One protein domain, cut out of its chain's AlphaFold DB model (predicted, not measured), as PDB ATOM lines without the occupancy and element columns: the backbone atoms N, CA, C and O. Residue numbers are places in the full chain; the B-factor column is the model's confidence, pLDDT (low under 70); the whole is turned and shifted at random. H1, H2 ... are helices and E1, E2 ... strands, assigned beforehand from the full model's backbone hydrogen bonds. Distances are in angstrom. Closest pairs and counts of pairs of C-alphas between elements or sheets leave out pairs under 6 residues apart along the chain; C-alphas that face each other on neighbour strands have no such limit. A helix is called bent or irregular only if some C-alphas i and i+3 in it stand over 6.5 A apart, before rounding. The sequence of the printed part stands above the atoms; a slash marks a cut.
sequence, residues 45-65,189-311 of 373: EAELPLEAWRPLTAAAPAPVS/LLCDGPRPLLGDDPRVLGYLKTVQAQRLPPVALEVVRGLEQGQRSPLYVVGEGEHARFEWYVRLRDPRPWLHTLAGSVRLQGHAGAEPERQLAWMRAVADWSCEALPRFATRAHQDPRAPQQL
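This is residues 45 to 65 and 189 to 311 of the 373 residues of an uncharacterized protein of Deinococcales bacterium (UniProt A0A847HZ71). Little regular structure is present: a strongly twisted sheet has H2 over one face, short H1 over E4, long loops around. The printed part has 144 residues, 55 in E1 E2 H1 E3 E4 E5 H2, mixed in class. It is compact, radius of gyration of the C-alphas 14.3 A, spans 42 by 34 by 29 A.

The mixed sheet runs E1, residues 189 to 192, from C-alpha (-47.626, -6.025, 38.385); E2, 204 to 208; E5, 265 to 271; E4, 245 to 251; E3, 236 to 238. H1 is 218 to 225. H2, 276 to 296, 29.0 A, ending at C-alpha (-45.278, 10.248, 40.090), is irregular: C-alphas 278 and 281 are 7.1 A apart.

Hairpins E3-E4 and E4-E5 form a meander, successive strands antiparallel; N 238 to O 245 and N 246 to O 270 are 2.8 A. E2 is antiparallel to E5, N 206 to O 269 2.9 A, and parallel to E1, N 191 to O 205 2.8 A. H2 is on the sheet, two layers with the helix on one face, at a height of 8.0 A over the sheet; the closest C-alphas of H2 and E4 are those of Cys 291 and Val 250, 5.7 A apart. O i to N i+4 pairs within hydrogen-bond range: H1 3 of 4, H2 13 of 17.

Residues 66 to 188 are cut out, C-alphas 65 and 189 being 11.8 A apart. Links E1 to E2 and E4 to E5 are long. Residues 210 to 213 have pLDDT under 70.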
ATOM      1  N   GLU A  45     -29.287  -7.737  55.966       94.88
ATOM      2  CA  GLU A  45     -27.976  -7.587  55.329       94.88
ATOM      3  C   GLU A  45     -27.998  -7.963  53.840       94.88
ATOM      4  O   GLU A  45     -26.955  -8.027  53.195       94.88
ATOM      5  N   ALA A  46     -29.192  -8.182  53.277       95.12
ATOM      6  CA  ALA A  46     -29.368  -8.687  51.919       95.12
ATOM      7  C   ALA A  46     -28.796  -7.755  50.836       95.12
ATOM      8  O   ALA A  46     -28.190  -8.232  49.882       95.12
ATOM      9  N   GLU A  47     -28.976  -6.434  50.956       96.94
ATOM     10  CA  GLU A  47     -28.382  -5.467  50.017       96.94
ATOM     11  C   GLU A  47     -27.176  -4.719  50.593       96.94
ATOM     12  O   GLU A  47     -26.213  -4.467  49.866       96.94
ATOM     13  N   LEU A  48     -27.226  -4.343  51.873       97.00
ATOM     14  CA  LEU A  48     -26.145  -3.653  52.577       97.00
ATOM     15  C   LEU A  48     -26.010  -4.201  54.003       97.00
ATOM     16  O   LEU A  48     -27.043  -4.416  54.641       97.00
ATOM     17  N   PRO A  49     -24.779  -4.316  54.541       96.25
ATOM     18  CA  PRO A  49     -24.562  -4.568  55.965       96.25
ATOM     19  C   PRO A  49     -25.308  -3.546  56.824       96.25
ATOM     20  O   PRO A  49     -25.380  -2.370  56.445       96.25
ATOM     21  N   LEU A  50     -25.849  -3.966  57.971       94.12
ATOM     22  CA  LEU A  50     -26.717  -3.126  58.805       94.12
ATOM     23  C   LEU A  50     -26.037  -1.816  59.238       94.12
ATOM     24  O   LEU A  50     -26.671  -0.765  59.275       94.12
ATOM     25  N   GLU A  51     -24.734  -1.848  59.498       94.94
ATOM     26  CA  GLU A  51     -23.906  -0.688  59.837       94.94
ATOM     27  C   GLU A  51     -23.742   0.325  58.691       94.94
ATOM     28  O   GLU A  51     -23.414   1.485  58.932       94.94
ATOM     29  N   ALA A  52     -23.979  -0.099  57.447       97.00
ATOM     30  CA  ALA A  52     -23.888   0.724  56.244       97.00
ATOM     31  C   ALA A  52     -25.264   1.134  55.692       97.00
ATOM     32  O   ALA A  52     -25.324   1.769  54.626       97.00
ATOM     33  N   TRP A  53     -26.355   0.774  56.386       97.81
ATOM     34  CA  TRP A  53     -27.711   1.167  56.015       97.81
ATOM     35  C   TRP A  53     -27.825   2.683  55.924       97.81
ATOM     36  O   TRP A  53     -27.482   3.429  56.839       97.81
ATOM     37  N   ARG A  54     -28.342   3.138  54.789       98.00
ATOM     38  CA  ARG A  54     -28.551   4.548  54.474       98.00
ATOM     39  C   ARG A  54     -29.661   4.678  53.434       98.00
ATOM     40  O   ARG A  54     -29.954   3.687  52.758       98.00
ATOM     41  N   PRO A  55     -30.252   5.869  53.269       98.31
ATOM     42  CA  PRO A  55     -31.134   6.136  52.144       98.31
ATOM     43  C   PRO A  55     -30.431   5.865  50.811       98.31
ATOM     44  O   PRO A  55     -29.265   6.224  50.629       98.31
ATOM     45  N   LEU A  56     -31.146   5.234  49.883       98.44
ATOM     46  CA  LEU A  56     -30.679   4.949  48.532       98.44
ATOM     47  C   LEU A  56     -31.555   5.678  47.513       98.44
ATOM     48  O   LEU A  56     -32.778   5.728  47.644       98.44
ATOM     49  N   THR A  57     -30.919   6.225  46.484       97.19
ATOM     50  CA  THR A  57     -31.567   6.757  45.281       97.19
ATOM     51  C   THR A  57     -31.410   5.760  44.141       97.19
ATOM     52  O   THR A  57     -30.471   4.962  44.157       97.19
ATOM     53  N   ALA A  58     -32.288   5.832  43.141       94.44
ATOM     54  CA  ALA A  58     -32.169   5.007  41.944       94.44
ATOM     55  C   ALA A  58     -30.785   5.182  41.294       94.44
ATOM     56  O   ALA A  58     -30.345   6.307  41.046       94.44
ATOM     57  N   ALA A  59     -30.097   4.068  41.046       94.50
ATOM     58  CA  ALA A  59     -28.807   4.033  40.366       94.50
ATOM     59  C   ALA A  59     -28.913   3.304  39.021       94.50
ATOM     60  O   ALA A  59     -28.369   3.771  38.023       94.50
ATOM     61  N   ALA A  60     -29.622   2.174  38.994       94.62
ATOM     62  CA  ALA A  60     -29.835   1.367  37.797       94.62
ATOM     63  C   ALA A  60     -31.258   0.775  37.807       94.62
ATOM     64  O   ALA A  60     -31.427  -0.418  38.073       94.62
ATOM     65  N   PRO A  61     -32.296   1.600  37.563       95.19
ATOM     66  CA  PRO A  61     -33.682   1.146  37.575       95.19
ATOM     67  C   PRO A  61     -33.937   0.094  36.490       95.19
ATOM     68  O   PRO A  61     -33.383   0.156  35.390       95.19
ATOM     69  N   ALA A  62     -34.816  -0.863  36.787       94.25
ATOM     70  CA  ALA A  62     -35.270  -1.845  35.812       94.25
ATOM     71  C   ALA A  62     -35.935  -1.144  34.605       94.25
ATOM     72  O   ALA A  62     -36.701  -0.191  34.795       94.25
ATOM     73  N   PRO A  63     -35.686  -1.606  33.363       91.25
ATOM     74  CA  PRO A  63     -36.263  -1.013  32.161       91.25
ATOM     75  C   PRO A  63     -37.725  -1.451  31.998       91.25
ATOM     76  O   PRO A  63     -38.032  -2.375  31.256       91.25
ATOM     77  N   VAL A  64     -38.628  -0.801  32.729       92.50
ATOM     78  CA  VAL A  64     -40.056  -1.141  32.762       92.50
ATOM     79  C   VAL A  64     -40.827  -0.259  31.778       92.50
ATOM     80  O   VAL A  64     -40.955   0.948  31.999       92.50
ATOM     81  N   SER A  65     -41.399  -0.836  30.716       90.69
ATOM     82  CA  SER A  65     -42.220  -0.073  29.755       90.69
ATOM     83  C   SER A  65     -43.645   0.213  30.249       90.69
ATOM     84  O   SER A  65     -44.282   1.187  29.826       90.69
ATOM     85  N   LEU A 189     -46.294  -5.928  37.792       97.44
ATOM     86  CA  LEU A 189     -47.626  -6.025  38.385       97.44
ATOM     87  C   LEU A 189     -47.549  -5.598  39.854       97.44
ATOM     88  O   LEU A 189     -46.958  -6.300  40.668       97.44
ATOM     89  N   LEU A 190     -48.159  -4.463  40.188       97.31
ATOM     90  CA  LEU A 190     -48.319  -3.966  41.552       97.31
ATOM     91  C   LEU A 190     -49.697  -4.362  42.088       97.31
ATOM     92  O   LEU A 190     -50.714  -3.884  41.584       97.31
ATOM     93  N   CYS A 191     -49.722  -5.193  43.123       96.19
ATOM     94  CA  CYS A 191     -50.926  -5.548  43.865       96.19
ATOM     95  C   CYS A 191     -51.060  -4.635  45.090       96.19
ATOM     96  O   CYS A 191     -50.116  -4.529  45.873       96.19
ATOM     97  N   ASP A 192     -52.209  -3.979  45.266       92.19
ATOM     98  CA  ASP A 192     -52.493  -3.193  46.473       92.19
ATOM     99  C   ASP A 192     -52.741  -4.129  47.668       92.19
ATOM    100  O   ASP A 192     -53.770  -4.793  47.755       92.19
ATOM    101  N   GLY A 193     -51.762  -4.229  48.566       89.62
ATOM    102  CA  GLY A 193     -51.705  -5.219  49.642       89.62
ATOM    103  C   GLY A 193     -50.439  -6.085  49.603       89.62
ATOM    104  O   GLY A 193     -49.515  -5.825  48.822       89.62
ATOM    105  N   PRO A 194     -50.348  -7.110  50.471       88.50
ATOM    106  CA  PRO A 194     -49.232  -8.050  50.467       88.50
ATOM    107  C   PRO A 194     -49.045  -8.727  49.106       88.50
ATOM    108  O   PRO A 194     -50.011  -8.946  48.369       88.50
ATOM    109  N   ARG A 195     -47.801  -9.103  48.772       89.88
ATOM    110  CA  ARG A 195     -47.536  -9.853  47.535       89.88
ATOM    111  C   ARG A 195     -48.356 -11.151  47.581       89.88
ATOM    112  O   ARG A 195     -48.178 -11.928  48.521       89.88
ATOM    113  N   PRO A 196     -49.213 -11.431  46.583       85.94
ATOM    114  CA  PRO A 196     -49.947 -12.685  46.558       85.94
ATOM    115  C   PRO A 196     -48.977 -13.869  46.489       85.94
ATOM    116  O   PRO A 196     -47.931 -13.793  45.838       85.94
ATOM    117  N   LEU A 197     -49.348 -14.986  47.118       81.88
ATOM    118  CA  LEU A 197     -48.659 -16.269  46.960       81.88
ATOM    119  C   LEU A 197     -48.920 -16.817  45.550       81.88
ATOM    120  O   LEU A 197     -49.781 -17.667  45.334       81.88
ATOM    121  N   LEU A 198     -48.217 -16.244  44.576       81.94
ATOM    122  CA  LEU A 198     -48.361 -16.512  43.155       81.94
ATOM    123  C   LEU A 198     -46.989 -16.831  42.563       81.94
ATOM    124  O   LEU A 198     -46.337 -15.961  41.988       81.94
ATOM    125  N   GLY A 199     -46.561 -18.078  42.760       85.06
ATOM    126  CA  GLY A 199     -45.293 -18.595  42.252       85.06
ATOM    127  C   GLY A 199     -44.078 -17.713  42.565       85.06
ATOM    128  O   GLY A 199     -44.090 -16.847  43.454       85.06
ATOM    129  N   ASP A 200     -43.038 -17.935  41.776       90.00
ATOM    130  CA  ASP A 200     -41.724 -17.305  41.853       90.00
ATOM    131  C   ASP A 200     -41.562 -16.106  40.903       90.00
ATOM    132  O   ASP A 200     -40.480 -15.527  40.835       90.00
ATOM    133  N   ASP A 201     -42.623 -15.679  40.197       92.31
ATOM    134  CA  ASP A 201     -42.511 -14.600  39.206       92.31
ATOM    135  C   ASP A 201     -42.030 -13.292  39.875       92.31
ATOM    136  O   ASP A 201     -42.735 -12.723  40.731       92.31
ATOM    137  N   PRO A 202     -40.839 -12.791  39.500       92.31
ATOM    138  CA  PRO A 202     -40.212 -11.664  40.173       92.31
ATOM    139  C   PRO A 202     -40.786 -10.310  39.720       92.31
ATOM    140  O   PRO A 202     -40.357  -9.269  40.217       92.31
ATOM    141  N   ARG A 203     -41.746 -10.299  38.782       95.31
ATOM    142  CA  ARG A 203     -42.442  -9.090  38.303       95.31
ATOM    143  C   ARG A 203     -43.688  -8.751  39.124       95.31
ATOM    144  O   ARG A 203     -44.280  -7.692  38.917       95.31
ATOM    145  N   VAL A 204     -44.100  -9.636  40.037       96.25
ATOM    146  CA  VAL A 204     -45.246  -9.428  40.936       96.25
ATOM    147  C   VAL A 204     -44.779  -8.794  42.235       96.25
ATOM    148  O   VAL A 204     -43.991  -9.392  42.974       96.25
ATOM    149  N   LEU A 205     -45.326  -7.620  42.534       97.19
ATOM    150  CA  LEU A 205     -44.992  -6.823  43.701       97.19
ATOM    151  C   LEU A 205     -46.213  -6.603  44.591       97.19
ATOM    152  O   LEU A 205     -47.299  -6.298  44.104       97.19
ATOM    153  N   GLY A 206     -46.018  -6.718  45.902       95.62
ATOM    154  CA  GLY A 206     -46.968  -6.229  46.899       95.62
ATOM    155  C   GLY A 206     -46.705  -4.760  47.218       95.62
ATOM    156  O   GLY A 206     -45.549  -4.338  47.287       95.62
ATOM    157  N   TYR A 207     -47.764  -3.988  47.432       95.06
ATOM    158  CA  TYR A 207     -47.719  -2.576  47.789       95.06
ATOM    159  C   TYR A 207     -48.473  -2.341  49.102       95.06
ATOM    160  O   TYR A 207     -49.697  -2.394  49.150       95.06
ATOM    161  N   LEU A 208     -47.746  -2.065  50.185       91.19
ATOM    162  CA  LEU A 208     -48.307  -1.920  51.525       91.19
ATOM    163  C   LEU A 208     -48.235  -0.458  51.978       91.19
ATOM    164  O   LEU A 208     -47.165   0.153  52.063       91.19
ATOM    165  N   LYS A 209     -49.396   0.104  52.323       86.12
ATOM    166  CA  LYS A 209     -49.562   1.477  52.825       86.12
ATOM    167  C   LYS A 209     -49.261   1.495  54.327       86.12
ATOM    168  O   LYS A 209     -50.138   1.316  55.162       86.12
ATOM    169  N   THR A 210     -47.984   1.618  54.668       69.88
ATOM    170  CA  THR A 210     -47.447   1.328  56.006       69.88
ATOM    171  C   THR A 210     -47.977   2.230  57.121       69.88
ATOM    172  O   THR A 210     -47.833   3.449  57.036       69.88
ATOM    173  N   VAL A 211     -48.423   1.602  58.218       58.44
ATOM    174  CA  VAL A 211     -48.296   2.095  59.613       58.44
ATOM    175  C   VAL A 211     -48.182   0.913  60.605       58.44
ATOM    176  O   VAL A 211     -47.603   1.064  61.678       58.44
ATOM    177  N   GLN A 212     -48.695  -0.273  60.251       55.75
ATOM    178  CA  GLN A 212     -48.771  -1.457  61.120       55.75
ATOM    179  C   GLN A 212     -47.673  -2.498  60.820       55.75
ATOM    180  O   GLN A 212     -47.063  -2.487  59.751       55.75
ATOM    181  N   ALA A 213     -47.393  -3.376  61.792       63.38
ATOM    182  CA  ALA A 213     -46.459  -4.505  61.665       63.38
ATOM    183  C   ALA A 213     -45.054  -4.131  61.128       63.38
ATOM    184  O   ALA A 213     -44.481  -4.816  60.276       63.38
ATOM    185  N   GLN A 214     -44.491  -3.018  61.612       74.75
ATOM    186  CA  GLN A 214     -43.091  -2.655  61.376       74.75
ATOM    187  C   GLN A 214     -42.180  -3.614  62.151       74.75
ATOM    188  O   GLN A 214     -42.299  -3.726  63.369       74.75
ATOM    189  N   ARG A 215     -41.259  -4.280  61.447       83.06
ATOM    190  CA  ARG A 215     -40.368  -5.311  62.015       83.06
ATOM    191  C   ARG A 215     -38.903  -4.872  62.093       83.06
ATOM    192  O   ARG A 215     -38.090  -5.612  62.635       83.06
ATOM    193  N   LEU A 216     -38.549  -3.693  61.560       89.31
ATOM    194  CA  LEU A 216     -37.154  -3.244  61.574       89.31
ATOM    195  C   LEU A 216     -36.705  -2.856  62.992       89.31
ATOM    196  O   LEU A 216     -37.458  -2.185  63.707       89.31
ATOM    197  N   PRO A 217     -35.458  -3.183  63.372       91.19
ATOM    198  CA  PRO A 217     -34.853  -2.674  64.593       91.19
ATOM    199  C   PRO A 217     -34.689  -1.145  64.530       91.19
ATOM    200  O   PRO A 217     -34.696  -0.567  63.437       91.19
ATOM    201  N   PRO A 218     -34.481  -0.475  65.680       91.56
ATOM    202  CA  PRO A 218     -34.407   0.983  65.748       91.56
ATOM    203  C   PRO A 218     -33.440   1.619  64.742       91.56
ATOM    204  O   PRO A 218     -33.819   2.584  64.089       91.56
ATOM    205  N   VAL A 219     -32.241   1.053  64.547       93.12
ATOM    206  CA  VAL A 219     -31.227   1.627  63.641       93.12
ATOM    207  C   VAL A 219     -31.696   1.671  62.179       93.12
ATOM    208  O   VAL A 219     -31.539   2.680  61.501       93.12
ATOM    209  N   ALA A 220     -32.359   0.610  61.716       94.88
ATOM    210  CA  ALA A 220     -32.910   0.527  60.368       94.88
ATOM    211  C   ALA A 220     -34.191   1.365  60.229       94.88
ATOM    212  O   ALA A 220     -34.429   1.989  59.194       94.88
ATOM    213  N   LEU A 221     -35.010   1.432  61.283       93.44
ATOM    214  CA  LEU A 221     -36.198   2.283  61.306       93.44
ATOM    215  C   LEU A 221     -35.845   3.778  61.250       93.44
ATOM    216  O   LEU A 221     -36.569   4.529  60.600       93.44
ATOM    217  N   GLU A 222     -34.746   4.217  61.870       95.31
ATOM    218  CA  GLU A 222     -34.266   5.602  61.751       95.31
ATOM    219  C   GLU A 222     -33.927   5.965  60.299       95.31
ATOM    220  O   GLU A 222     -34.338   7.023  59.822       95.31
ATOM    221  N   VAL A 223     -33.300   5.053  59.548       96.81
ATOM    222  CA  VAL A 223     -33.059   5.245  58.108       96.81
ATOM    223  C   VAL A 223     -34.375   5.414  57.348       96.81
ATOM    224  O   VAL A 223     -34.504   6.339  56.550       96.81
ATOM    225  N   VAL A 224     -35.383   4.579  57.628       95.19
ATOM    226  CA  VAL A 224     -36.709   4.685  56.990       95.19
ATOM    227  C   VAL A 224     -37.410   6.004  57.335       95.19
ATOM    228  O   VAL A 224     -38.035   6.622  56.469       95.19
ATOM    229  N   ARG A 225     -37.306   6.463  58.587       94.06
ATOM    230  CA  ARG A 225     -37.854   7.756  59.030       94.06
ATOM    231  C   ARG A 225     -37.189   8.930  58.316       94.06
ATOM    232  O   ARG A 225     -37.885   9.898  58.020       94.06
ATOM    233  N   GLY A 226     -35.894   8.816  58.023       95.06
ATOM    234  CA  GLY A 226     -35.090   9.823  57.332       95.06
ATOM    235  C   GLY A 226     -35.176   9.813  55.803       95.06
ATOM    236  O   GLY A 226     -34.557  10.671  55.186       95.06
ATOM    237  N   LEU A 227     -35.911   8.883  55.177       96.69
ATOM    238  CA  LEU A 227     -36.064   8.867  53.715       96.69
ATOM    239  C   LEU A 227     -36.758  10.139  53.209       96.69
ATOM    240  O   LEU A 227     -37.869  10.446  53.655       96.69
ATOM    241  N   GLU A 228     -36.155  10.784  52.216       96.31
ATOM    242  CA  GLU A 228     -36.731  11.876  51.422       96.31
ATOM    243  C   GLU A 228     -37.473  11.341  50.189       96.31
ATOM    244  O   GLU A 228     -37.284  10.195  49.774       96.31
ATOM    245  N   GLN A 229     -38.336  12.159  49.590       96.06
ATOM    246  CA  GLN A 229     -39.117  11.803  48.411       96.06
ATOM    247  C   GLN A 229     -38.236  11.209  47.300       96.06
ATOM    248  O   GLN A 229     -37.283  11.825  46.836       96.06
ATOM    249  N   GLY A 230     -38.623  10.026  46.822       96.81
ATOM    250  CA  GLY A 230     -37.904   9.299  45.778       96.81
ATOM    251  C   GLY A 230     -36.706   8.491  46.279       96.81
ATOM    252  O   GLY A 230     -35.999   7.892  45.476       96.81
ATOM    253  N   GLN A 231     -36.482   8.432  47.593       98.06
ATOM    254  CA  GLN A 231     -35.504   7.533  48.198       98.06
ATOM    255  C   GLN A 231     -36.156   6.237  48.682       98.06
ATOM    256  O   GLN A 231     -37.362   6.166  48.957       98.06
ATOM    257  N   ARG A 232     -35.321   5.209  48.823       97.88
ATOM    258  CA  ARG A 232     -35.680   3.908  49.381       97.88
ATOM    259  C   ARG A 232     -34.725   3.456  50.477       97.88
ATOM    260  O   ARG A 232     -33.590   3.923  50.555       97.88
ATOM    261  N   SER A 233     -35.173   2.513  51.299       97.75
ATOM    262  CA  SER A 233     -34.271   1.730  52.145       97.75
ATOM    263  C   SER A 233     -33.516   0.681  51.317       97.75
ATOM    264  O   SER A 233     -33.946   0.344  50.205       97.75
ATOM    265  N   PRO A 234     -32.437   0.099  51.867       98.12
ATOM    266  CA  PRO A 234     -31.908  -1.167  51.376       98.12
ATOM    267  C   PRO A 234     -32.979  -2.268  51.408       98.12
ATOM    268  O   PRO A 234     -33.911  -2.213  52.224       98.12
ATOM    269  N   LEU A 235     -32.845  -3.247  50.513       97.56
ATOM    270  CA  LEU A 235     -33.631  -4.478  50.546       97.56
ATOM    271  C   LEU A 235     -33.262  -5.309  51.777       97.56
ATOM    272  O   LEU A 235     -32.086  -5.454  52.120       97.56
ATOM    273  N   TYR A 236     -34.273  -5.916  52.384       95.81
ATOM    274  CA  TYR A 236     -34.129  -6.937  53.414       95.81
ATOM    275  C   TYR A 236     -35.047  -8.122  53.106       95.81
ATOM    276  O   TYR A 236     -35.982  -7.994  52.317       95.81
ATOM    277  N   VAL A 237     -34.772  -9.283  53.693       94.31
ATOM    278  CA  VAL A 237     -35.547 -10.511  53.466       94.31
ATOM    279  C   VAL A 237     -36.486 -10.767  54.641       94.31
ATOM    280  O   VAL A 237     -36.147 -10.534  55.798       94.31
ATOM    281  N   VAL A 238     -37.689 -11.248  54.347       90.75
ATOM    282  CA  VAL A 238     -38.679 -11.684  55.335       90.75
ATOM    283  C   VAL A 238     -39.180 -13.074  54.963       90.75
ATOM    284  O   VAL A 238     -39.423 -13.357  53.791       90.75
ATOM    285  N   GLY A 239     -39.386 -13.919  55.972       88.50
ATOM    286  CA  GLY A 239     -39.777 -15.313  55.776       88.50
ATOM    287  C   GLY A 239     -38.603 -16.201  55.363       88.50
ATOM    288  O   GLY A 239     -37.452 -15.772  55.366       88.50
ATOM    289  N   GLU A 240     -38.910 -17.453  55.034       86.31
ATOM    290  CA  GLU A 240     -37.929 -18.498  54.732       86.31
ATOM    291  C   GLU A 240     -38.423 -19.387  53.577       86.31
ATOM    292  O   GLU A 240     -39.630 -19.482  53.313       86.31
ATOM    293  N   GLY A 241     -37.487 -20.055  52.896       87.94
ATOM    294  CA  GLY A 241     -37.773 -20.990  51.805       87.94
ATOM    295  C   GLY A 241     -38.471 -20.345  50.605       87.94
ATOM    296  O   GLY A 241     -38.305 -19.162  50.326       87.94
ATOM    297  N   GLU A 242     -39.296 -21.121  49.900       86.88
ATOM    298  CA  GLU A 242     -39.986 -20.705  48.663       86.88
ATOM    299  C   GLU A 242     -40.877 -19.460  48.814       86.88
ATOM    300  O   GLU A 242     -41.162 -18.761  47.841       86.88
ATOM    301  N   HIS A 243     -41.320 -19.159  50.034       85.50
ATOM    302  CA  HIS A 243     -42.200 -18.024  50.319       85.50
ATOM    303  C   HIS A 243     -41.449 -16.798  50.851       85.50
ATOM    304  O   HIS A 243     -42.090 -15.795  51.178       85.50
ATOM    305  N   ALA A 244     -40.115 -16.856  50.942       91.12
ATOM    306  CA  ALA A 244     -39.318 -15.709  51.337       91.12
ATOM    307  C   ALA A 244     -39.522 -14.552  50.352       91.12
ATOM    308  O   ALA A 244     -39.662 -14.727  49.133       91.12
ATOM    309  N   ARG A 245     -39.528 -13.339  50.896       93.19
ATOM    310  CA  ARG A 245     -39.787 -12.109  50.152       93.19
ATOM    311  C   ARG A 245     -38.750 -11.054  50.470       93.19
ATOM    312  O   ARG A 245     -38.365 -10.883  51.623       93.19
ATOM    313  N   PHE A 246     -38.350 -10.319  49.445       96.06
ATOM    314  CA  PHE A 246     -37.681  -9.049  49.641       96.06
ATOM    315  C   PHE A 246     -38.706  -8.018  50.070       96.06
ATOM    316  O   PHE A 246     -39.798  -7.954  49.508       96.06
ATOM    317  N   GLU A 247     -38.332  -7.179  51.020       95.62
ATOM    318  CA  GLU A 247     -39.086  -6.004  51.403       95.62
ATOM    319  C   GLU A 247     -38.173  -4.777  51.405       95.62
ATOM    320  O   GLU A 247     -36.970  -4.864  51.658       95.62
ATOM    321  N   TRP A 248     -38.750  -3.620  51.101       96.88
ATOM    322  CA  TRP A 248     -38.074  -2.332  51.210       96.88
ATOM    323  C   TRP A 248     -39.086  -1.208  51.355       96.88
ATOM    324  O   TRP A 248     -40.253  -1.334  50.981       96.88
ATOM    325  N   TYR A 249     -38.625  -0.090  51.898       96.50
ATOM    326  CA  TYR A 249     -39.421   1.119  52.035       96.50
ATOM    327  C   TYR A 249     -39.115   2.091  50.906       96.50
ATOM    328  O   TYR A 249     -37.961   2.237  50.520       96.50
ATOM    329  N   VAL A 250     -40.136   2.800  50.428       97.12
ATOM    330  CA  VAL A 250     -40.015   3.918  49.483       97.12
ATOM    331  C   VAL A 250     -40.755   5.122  50.046       97.12
ATOM    332  O   VAL A 250     -41.895   4.996  50.500       97.12
ATOM    333  N   ARG A 251     -40.140   6.306  49.980       96.31
ATOM    334  CA  ARG A 251     -40.815   7.571  50.282       96.31
ATOM    335  C   ARG A 251     -41.430   8.147  49.011       96.31
ATOM    336  O   ARG A 251     -40.737   8.638  48.125       96.31
ATOM    337  N   LEU A 252     -42.754   8.147  48.940       95.38
ATOM    338  CA  LEU A 252     -43.498   8.682  47.798       95.38
ATOM    339  C   LEU A 252     -43.585  10.205  47.795       95.38
ATOM    340  O   LEU A 252     -43.671  10.831  46.739       95.38
ATOM    341  N   ARG A 253     -43.625  10.802  48.985       92.50
ATOM    342  CA  ARG A 253     -43.708  12.247  49.187       92.50
ATOM    343  C   ARG A 253     -43.257  12.582  50.593       92.50
ATOM    344  O   ARG A 253     -43.626  11.863  51.522       92.50
ATOM    345  N   ASP A 254     -42.549  13.693  50.742       91.19
ATOM    346  CA  ASP A 254     -42.130  14.164  52.056       91.19
ATOM    347  C   ASP A 254     -43.341  14.444  52.958       91.19
ATOM    348  O   ASP A 254     -44.338  15.036  52.507       91.19
ATOM    349  N   PRO A 255     -43.289  14.016  54.232       86.69
ATOM    350  CA  PRO A 255     -44.354  14.287  55.177       86.69
ATOM    351  C   PRO A 255     -44.445  15.792  55.442       86.69
ATOM    352  O   PRO A 255     -43.448  16.511  55.510       86.69
ATOM    353  N   ARG A 256     -45.669  16.292  55.637       85.12
ATOM    354  CA  ARG A 256     -45.851  17.642  56.186       85.12
ATOM    355  C   ARG A 256     -45.298  17.679  57.620       85.12
ATOM    356  O   ARG A 256     -45.427  16.670  58.308       85.12
ATOM    357  N   PRO A 257     -44.803  18.831  58.115       85.88
ATOM    358  CA  PRO A 257     -44.183  18.922  59.445       85.88
ATOM    359  C   PRO A 257     -45.059  18.459  60.620       85.88
ATOM    360  O   PRO A 257     -44.542  18.104  61.669       85.88
ATOM    361  N   TRP A 258     -46.384  18.478  60.459       86.44
ATOM    362  CA  TRP A 258     -47.360  18.062  61.474       86.44
ATOM    363  C   TRP A 258     -47.853  16.613  61.318       86.44
ATOM    364  O   TRP A 258     -48.727  16.185  62.069       86.44
ATOM    365  N   LEU A 259     -47.355  15.863  60.331       87.12
ATOM    366  CA  LEU A 259     -47.640  14.435  60.164       87.12
ATOM    367  C   LEU A 259     -46.514  13.595  60.781       87.12
ATOM    368  O   LEU A 259     -45.382  14.052  60.913       87.12
ATOM    369  N   HIS A 260     -46.817  12.347  61.140       86.81
ATOM    370  CA  HIS A 260     -45.798  11.420  61.637       86.81
ATOM    371  C   HIS A 260     -44.717  11.149  60.574       86.81
ATOM    372  O   HIS A 260     -44.978  11.183  59.372       86.81
ATOM    373  N   THR A 261     -43.503  10.809  61.009       88.62
ATOM    374  CA  THR A 261     -42.320  10.683  60.133       88.62
ATOM    375  C   THR A 261     -42.423   9.585  59.078       88.62
ATOM    376  O   THR A 261     -41.748   9.662  58.061       88.62
ATOM    377  N   LEU A 262     -43.289   8.585  59.260       89.44
ATOM    378  CA  LEU A 262     -43.551   7.538  58.258       89.44
ATOM    379  C   LEU A 262     -44.643   7.917  57.241       89.44
ATOM    380  O   LEU A 262     -44.920   7.144  56.327       89.44
ATOM    381  N   ALA A 263     -45.286   9.081  57.375       89.00
ATOM    382  CA  ALA A 263     -46.336   9.492  56.450       89.00
ATOM    383  C   ALA A 263     -45.759   9.671  55.039       89.00
ATOM    384  O   ALA A 263     -44.776  10.379  54.837       89.00
ATOM    385  N   GLY A 264     -46.364   9.014  54.052       89.88
ATOM    386  CA  GLY A 264     -45.837   8.999  52.685       89.88
ATOM    387  C   GLY A 264     -44.744   7.976  52.418       89.88
ATOM    388  O   GLY A 264     -44.317   7.867  51.271       89.88
ATOM    389  N   SER A 265     -44.325   7.213  53.426       92.50
ATOM    390  CA  SER A 265     -43.608   5.962  53.201       92.50
ATOM    391  C   SER A 265     -44.597   4.843  52.895       92.50
ATOM    392  O   SER A 265     -45.712   4.819  53.428       92.50
ATOM    393  N   VAL A 266     -44.166   3.930  52.033       94.12
ATOM    394  CA  VAL A 266     -44.833   2.665  51.718       94.12
ATOM    395  C   VAL A 266     -43.805   1.546  51.731       94.12
ATOM    396  O   VAL A 266     -42.615   1.798  51.534       94.12
ATOM    397  N   ARG A 267     -44.259   0.318  51.968       94.62
ATOM    398  CA  ARG A 267     -43.427  -0.883  51.934       94.62
ATOM    399  C   ARG A 267     -43.796  -1.690  50.704       94.62
ATOM    400  O   ARG A 267     -44.969  -1.977  50.489       94.62
ATOM    401  N   LEU A 268     -42.803  -2.040  49.908       95.81
ATOM    402  CA  LEU A 268     -42.964  -2.932  48.769       95.81
ATOM    403  C   LEU A 268     -42.475  -4.327  49.132       95.81
ATOM    404  O   LEU A 268     -41.618  -4.483  50.003       95.81
ATOM    405  N   GLN A 269     -43.048  -5.326  48.467       95.31
ATOM    406  CA  GLN A 269     -42.669  -6.726  48.606       95.31
ATOM    407  C   GLN A 269     -42.400  -7.331  47.234       95.31
ATOM    408  O   GLN A 269     -43.211  -7.166  46.327       95.31
ATOM    409  N   GLY A 270     -41.315  -8.084  47.098       95.81
ATOM    410  CA  GLY A 270     -40.968  -8.846  45.899       95.81
ATOM    411  C   GLY A 270     -40.566 -10.276  46.251       95.81
ATOM    412  O   GLY A 270     -40.288 -10.580  47.408       95.81
ATOM    413  N   HIS A 271     -40.553 -11.176  45.272       94.88
ATOM    414  CA  HIS A 271     -40.146 -12.563  45.505       94.88
ATOM    415  C   HIS A 271     -38.646 -12.660  45.827       94.88
ATOM    416  O   HIS A 271     -37.836 -12.110  45.081       94.88
ATOM    417  N   ALA A 272     -38.286 -13.352  46.913       94.38
ATOM    418  CA  ALA A 272     -36.902 -13.738  47.205       94.38
ATOM    419  C   ALA A 272     -36.681 -15.244  46.999       94.38
ATOM    420  O   ALA A 272     -35.655 -15.632  46.444       94.38
ATOM    421  N   GLY A 273     -37.658 -16.069  47.389       91.94
ATOM    422  CA  GLY A 273     -37.597 -17.524  47.243       91.94
ATOM    423  C   GLY A 273     -36.498 -18.168  48.090       91.94
ATOM    424  O   GLY A 273     -35.917 -17.537  48.973       91.94
ATOM    425  N   ALA A 274     -36.205 -19.440  47.816       91.56
ATOM    426  CA  ALA A 274     -35.220 -20.200  48.587       91.56
ATOM    427  C   ALA A 274     -33.764 -19.739  48.378       91.56
ATOM    428  O   ALA A 274     -32.915 -20.032  49.215       91.56
ATOM    429  N   GLU A 275     -33.477 -19.009  47.294       92.25
ATOM    430  CA  GLU A 275     -32.142 -18.485  46.964       92.25
ATOM    431  C   GLU A 275     -32.189 -16.956  46.718       92.25
ATOM    432  O   GLU A 275     -32.058 -16.512  45.566       92.25
ATOM    433  N   PRO A 276     -32.374 -16.126  47.769       93.31
ATOM    434  CA  PRO A 276     -32.483 -14.671  47.638       93.31
ATOM    435  C   PRO A 276     -31.317 -14.037  46.871       93.31
ATOM    436  O   PRO A 276     -31.513 -13.123  46.070       93.31
ATOM    437  N   GLU A 277     -30.097 -14.542  47.046       93.75
ATOM    438  CA  GLU A 277     -28.887 -14.000  46.425       93.75
ATOM    439  C   GLU A 277     -28.969 -14.010  44.892       93.75
ATOM    440  O   GLU A 277     -28.460 -13.095  44.242       93.75
ATOM    441  N   ARG A 278     -29.661 -14.998  44.302       94.62
ATOM    442  CA  ARG A 278     -29.872 -15.074  42.846       94.62
ATOM    443  C   ARG A 278     -30.823 -14.000  42.337       94.62
ATOM    444  O   ARG A 278     -30.652 -13.506  41.224       94.62
ATOM    445  N   GLN A 279     -31.820 -13.648  43.142       94.88
ATOM    446  CA  GLN A 279     -32.875 -12.698  42.788       94.88
ATOM    447  C   GLN A 279     -32.508 -11.250  43.143       94.88
ATOM    448  O   GLN A 279     -33.088 -10.304  42.605       94.88
ATOM    449  N   LEU A 280     -31.511 -11.063  44.013       96.31
ATOM    450  CA  LEU A 280     -31.118  -9.770  44.561       96.31
ATOM    451  C   LEU A 280     -30.822  -8.726  43.479       96.31
ATOM    452  O   LEU A 280     -31.302  -7.601  43.574       96.31
ATOM    453  N   ALA A 281     -30.057  -9.070  42.440       97.00
ATOM    454  CA  ALA A 281     -29.675  -8.107  41.403       97.00
ATOM    455  C   ALA A 281     -30.893  -7.535  40.657       97.00
ATOM    456  O   ALA A 281     -30.999  -6.321  40.480       97.00
ATOM    457  N   TRP A 282     -31.838  -8.400  40.277       96.56
ATOM    458  CA  TRP A 282     -33.091  -7.980  39.653       96.56
ATOM    459  C   TRP A 282     -33.943  -7.158  40.620       96.56
ATOM    460  O   TRP A 282     -34.415  -6.077  40.266       96.56
ATOM    461  N   MET A 283     -34.090  -7.618  41.864       97.81
ATOM    462  CA  MET A 283     -34.917  -6.919  42.845       97.81
ATOM    463  C   MET A 283     -34.357  -5.539  43.204       97.81
ATOM    464  O   MET A 283     -35.126  -4.610  43.426       97.81
ATOM    465  N   ARG A 284     -33.031  -5.356  43.191       98.31
ATOM    466  CA  ARG A 284     -32.397  -4.037  43.355       98.31
ATOM    467  C   ARG A 284     -32.768  -3.088  42.220       98.31
ATOM    468  O   ARG A 284     -33.133  -1.948  42.490       98.31
ATOM    469  N   ALA A 285     -32.753  -3.564  40.974       98.12
ATOM    470  CA  ALA A 285     -33.186  -2.770  39.825       98.12
ATOM    471  C   ALA A 285     -34.684  -2.411  39.908       98.12
ATOM    472  O   ALA A 285     -35.083  -1.287  39.603       98.12
ATOM    473  N   VAL A 286     -35.524  -3.338  40.379       98.19
ATOM    474  CA  VAL A 286     -36.950  -3.081  40.638       98.19
ATOM    475  C   VAL A 286     -37.147  -2.074  41.776       98.19
ATOM    476  O   VAL A 286     -37.996  -1.186  41.677       98.19
ATOM    477  N   ALA A 287     -36.355  -2.168  42.843       98.25
ATOM    478  CA  ALA A 287     -36.404  -1.237  43.961       98.25
ATOM    479  C   ALA A 287     -36.001   0.180  43.520       98.25
ATOM    480  O   ALA A 287     -36.705   1.138  43.844       98.25
ATOM    481  N   ASP A 288     -34.947   0.307  42.713       98.19
ATOM    482  CA  ASP A 288     -34.534   1.567  42.085       98.19
ATOM    483  C   ASP A 288     -35.634   2.135  41.175       98.19
ATOM    484  O   ASP A 288     -35.997   3.304  41.297       98.19
ATOM    485  N   TRP A 289     -36.251   1.300  40.330       97.19
ATOM    486  CA  TRP A 289     -37.409   1.720  39.534       97.19
ATOM    487  C   TRP A 289     -38.551   2.228  40.424       97.19
ATOM    488  O   TRP A 289     -39.172   3.249  40.126       97.19
ATOM    489  N   SER A 290     -38.829   1.545  41.538       96.94
ATOM    490  CA  SER A 290     -39.961   1.879  42.403       96.94
ATOM    491  C   SER A 290     -39.809   3.253  43.062       96.94
ATOM    492  O   SER A 290     -40.787   4.000  43.134       96.94
ATOM    493  N   CYS A 291     -38.600   3.625  43.497       95.88
ATOM    494  CA  CYS A 291     -38.370   4.925  44.119       95.88
ATOM    495  C   CYS A 291     -38.312   6.068  43.100       95.88
ATOM    496  O   CYS A 291     -38.745   7.174  43.412       95.88
ATOM    497  N   GLU A 292     -37.907   5.797  41.858       95.25
ATOM    498  CA  GLU A 292     -37.966   6.776  40.770       95.25
ATOM    499  C   GLU A 292     -39.400   6.994  40.248       95.25
ATOM    500  O   GLU A 292     -39.856   8.129  40.071       95.25
ATOM    501  N   ALA A 293     -40.144   5.911  40.004       93.75
ATOM    502  CA  ALA A 293     -41.410   5.957  39.277       93.75
ATOM    503  C   ALA A 293     -42.634   6.192  40.177       93.75
ATOM    504  O   ALA A 293     -43.498   7.007  39.836       93.75
ATOM    505  N   LEU A 294     -42.744   5.507  41.325       94.88
ATOM    506  CA  LEU A 294     -43.959   5.536  42.154       94.88
ATOM    507  C   LEU A 294     -44.334   6.917  42.716       94.88
ATOM    508  O   LEU A 294     -45.535   7.213  42.751       94.88
ATOM    509  N   PRO A 295     -43.394   7.819  43.077       94.25
ATOM    510  CA  PRO A 295     -43.741   9.182  43.490       94.25
ATOM    511  C   PRO A 295     -44.598   9.950  42.469       94.25
ATOM    512  O   PRO A 295     -45.397  10.811  42.851       94.25
ATOM    513  N   ARG A 296     -44.484   9.629  41.171       91.69
ATOM    514  CA  ARG A 296     -45.278  10.248  40.090       91.69
ATOM    515  C   ARG A 296     -46.750   9.833  40.132       91.69
ATOM    516  O   ARG A 296     -47.607  10.588  39.679       91.69
ATOM    517  N   PHE A 297     -47.044   8.664  40.698       92.12
ATOM    518  CA  PHE A 297     -48.401   8.149  40.874       92.12
ATOM    519  C   PHE A 297     -49.014   8.535  42.224       92.12
ATOM    520  O   PHE A 297     -50.222   8.393  42.402       92.12
ATOM    521  N   ALA A 298     -48.219   9.033  43.172       92.31
ATOM    522  CA  ALA A 298     -48.668   9.327  44.524       92.31
ATOM    523  C   ALA A 298     -49.679  10.484  44.579       92.31
ATOM    524  O   ALA A 298     -49.437  11.594  44.090       92.31
ATOM    525  N   THR A 299     -50.801  10.241  45.252       89.75
ATOM    526  CA  THR A 299     -51.864  11.230  45.472       89.75
ATOM    527  C   THR A 299     -51.391  12.447  46.282       89.75
ATOM    528  O   THR A 299     -50.384  12.439  47.000       89.75
ATOM    529  N   ARG A 300     -52.140  13.547  46.156       87.44
ATOM    530  CA  ARG A 300     -52.037  14.756  46.989       87.44
ATOM    531  C   ARG A 300     -53.226  14.846  47.946       87.44
ATOM    532  O   ARG A 300     -54.293  14.328  47.647       87.44
ATOM    533  N   ALA A 301     -53.071  15.597  49.038       83.25
ATOM    534  CA  ALA A 301     -54.099  15.735  50.081       83.25
ATOM    535  C   ALA A 301     -55.477  16.207  49.573       83.25
ATOM    536  O   ALA A 301     -56.499  15.786  50.096       83.25
ATOM    537  N   HIS A 302     -55.530  17.048  48.532       83.19
ATOM    538  CA  HIS A 302     -56.805  17.474  47.935       83.19
ATOM    539  C   HIS A 302     -57.440  16.417  47.010       83.19
ATOM    540  O   HIS A 302     -58.578  16.583  46.585       83.19
ATOM    541  N   GLN A 303     -56.699  15.369  46.640       84.06
ATOM    542  CA  GLN A 303     -57.163  14.292  45.761       84.06
ATOM    543  C   GLN A 303     -57.684  13.102  46.571       84.06
ATOM    544  O   GLN A 303     -58.680  12.487  46.182       84.06
ATOM    545  N   ASP A 304     -57.014  12.775  47.678       81.81
ATOM    546  CA  ASP A 304     -57.333  11.627  48.521       81.81
ATOM    547  C   ASP A 304     -57.009  11.922  49.999       81.81
ATOM    548  O   ASP A 304     -55.903  12.391  50.285       81.81
ATOM    549  N   PRO A 305     -57.920  11.643  50.950       79.56
ATOM    550  CA  PRO A 305     -57.630  11.773  52.378       79.56
ATOM    551  C   PRO A 305     -56.528  10.815  52.867       79.56
ATOM    552  O   PRO A 305     -55.890  11.101  53.875       79.56
ATOM    553  N   ARG A 306     -56.273   9.710  52.152       78.44
ATOM    554  CA  ARG A 306     -55.188   8.741  52.404       78.44
ATOM    555  C   ARG A 306     -53.867   9.150  51.739       78.44
ATOM    556  O   ARG A 306     -52.918   8.365  51.676       78.44
ATOM    557  N   ALA A 307     -53.793  10.354  51.179       78.62
ATOM    558  CA  ALA A 307     -52.551  10.865  50.628       78.62
ATOM    559  C   ALA A 307     -51.475  11.009  51.725       78.62
ATOM    560  O   ALA A 307     -51.795  11.344  52.865       78.62
ATOM    561  N   PRO A 308     -50.188  10.832  51.384       80.56
ATOM    562  CA  PRO A 308     -49.668  10.593  50.036       80.56
ATOM    563  C   PRO A 308     -49.405   9.112  49.717       80.56
ATOM    564  O   PRO A 308     -48.751   8.814  48.724       80.56
ATOM    565  N   GLN A 309     -49.905   8.187  50.540       85.62
ATOM    566  CA  GLN A 309     -49.633   6.748  50.415       85.62
ATOM    567  C   GLN A 309     -50.504   6.057  49.363       85.62
ATOM    568  O   GLN A 309     -50.180   4.963  48.915       85.62
ATOM    569  N   GLN A 310     -51.615   6.672  48.954       89.44
ATOM    570  CA  GLN A 310     -52.463   6.127  47.902       89.44
ATOM    571  C   GLN A 310     -51.938   6.492  46.506       89.44
ATOM    572  O   GLN A 310     -51.569   7.648  46.265       89.44
ATOM    573  N   LEU A 311     -51.977   5.544  45.566       93.12
ATOM    574  CA  LEU A 311     -51.637   5.776  44.159       93.12
ATOM    575  C   LEU A 311     -52.876   6.202  43.359       93.12
ATOM    576  O   LEU A 311     -53.967   5.658  43.527       93.12
TER     577      LEU A 311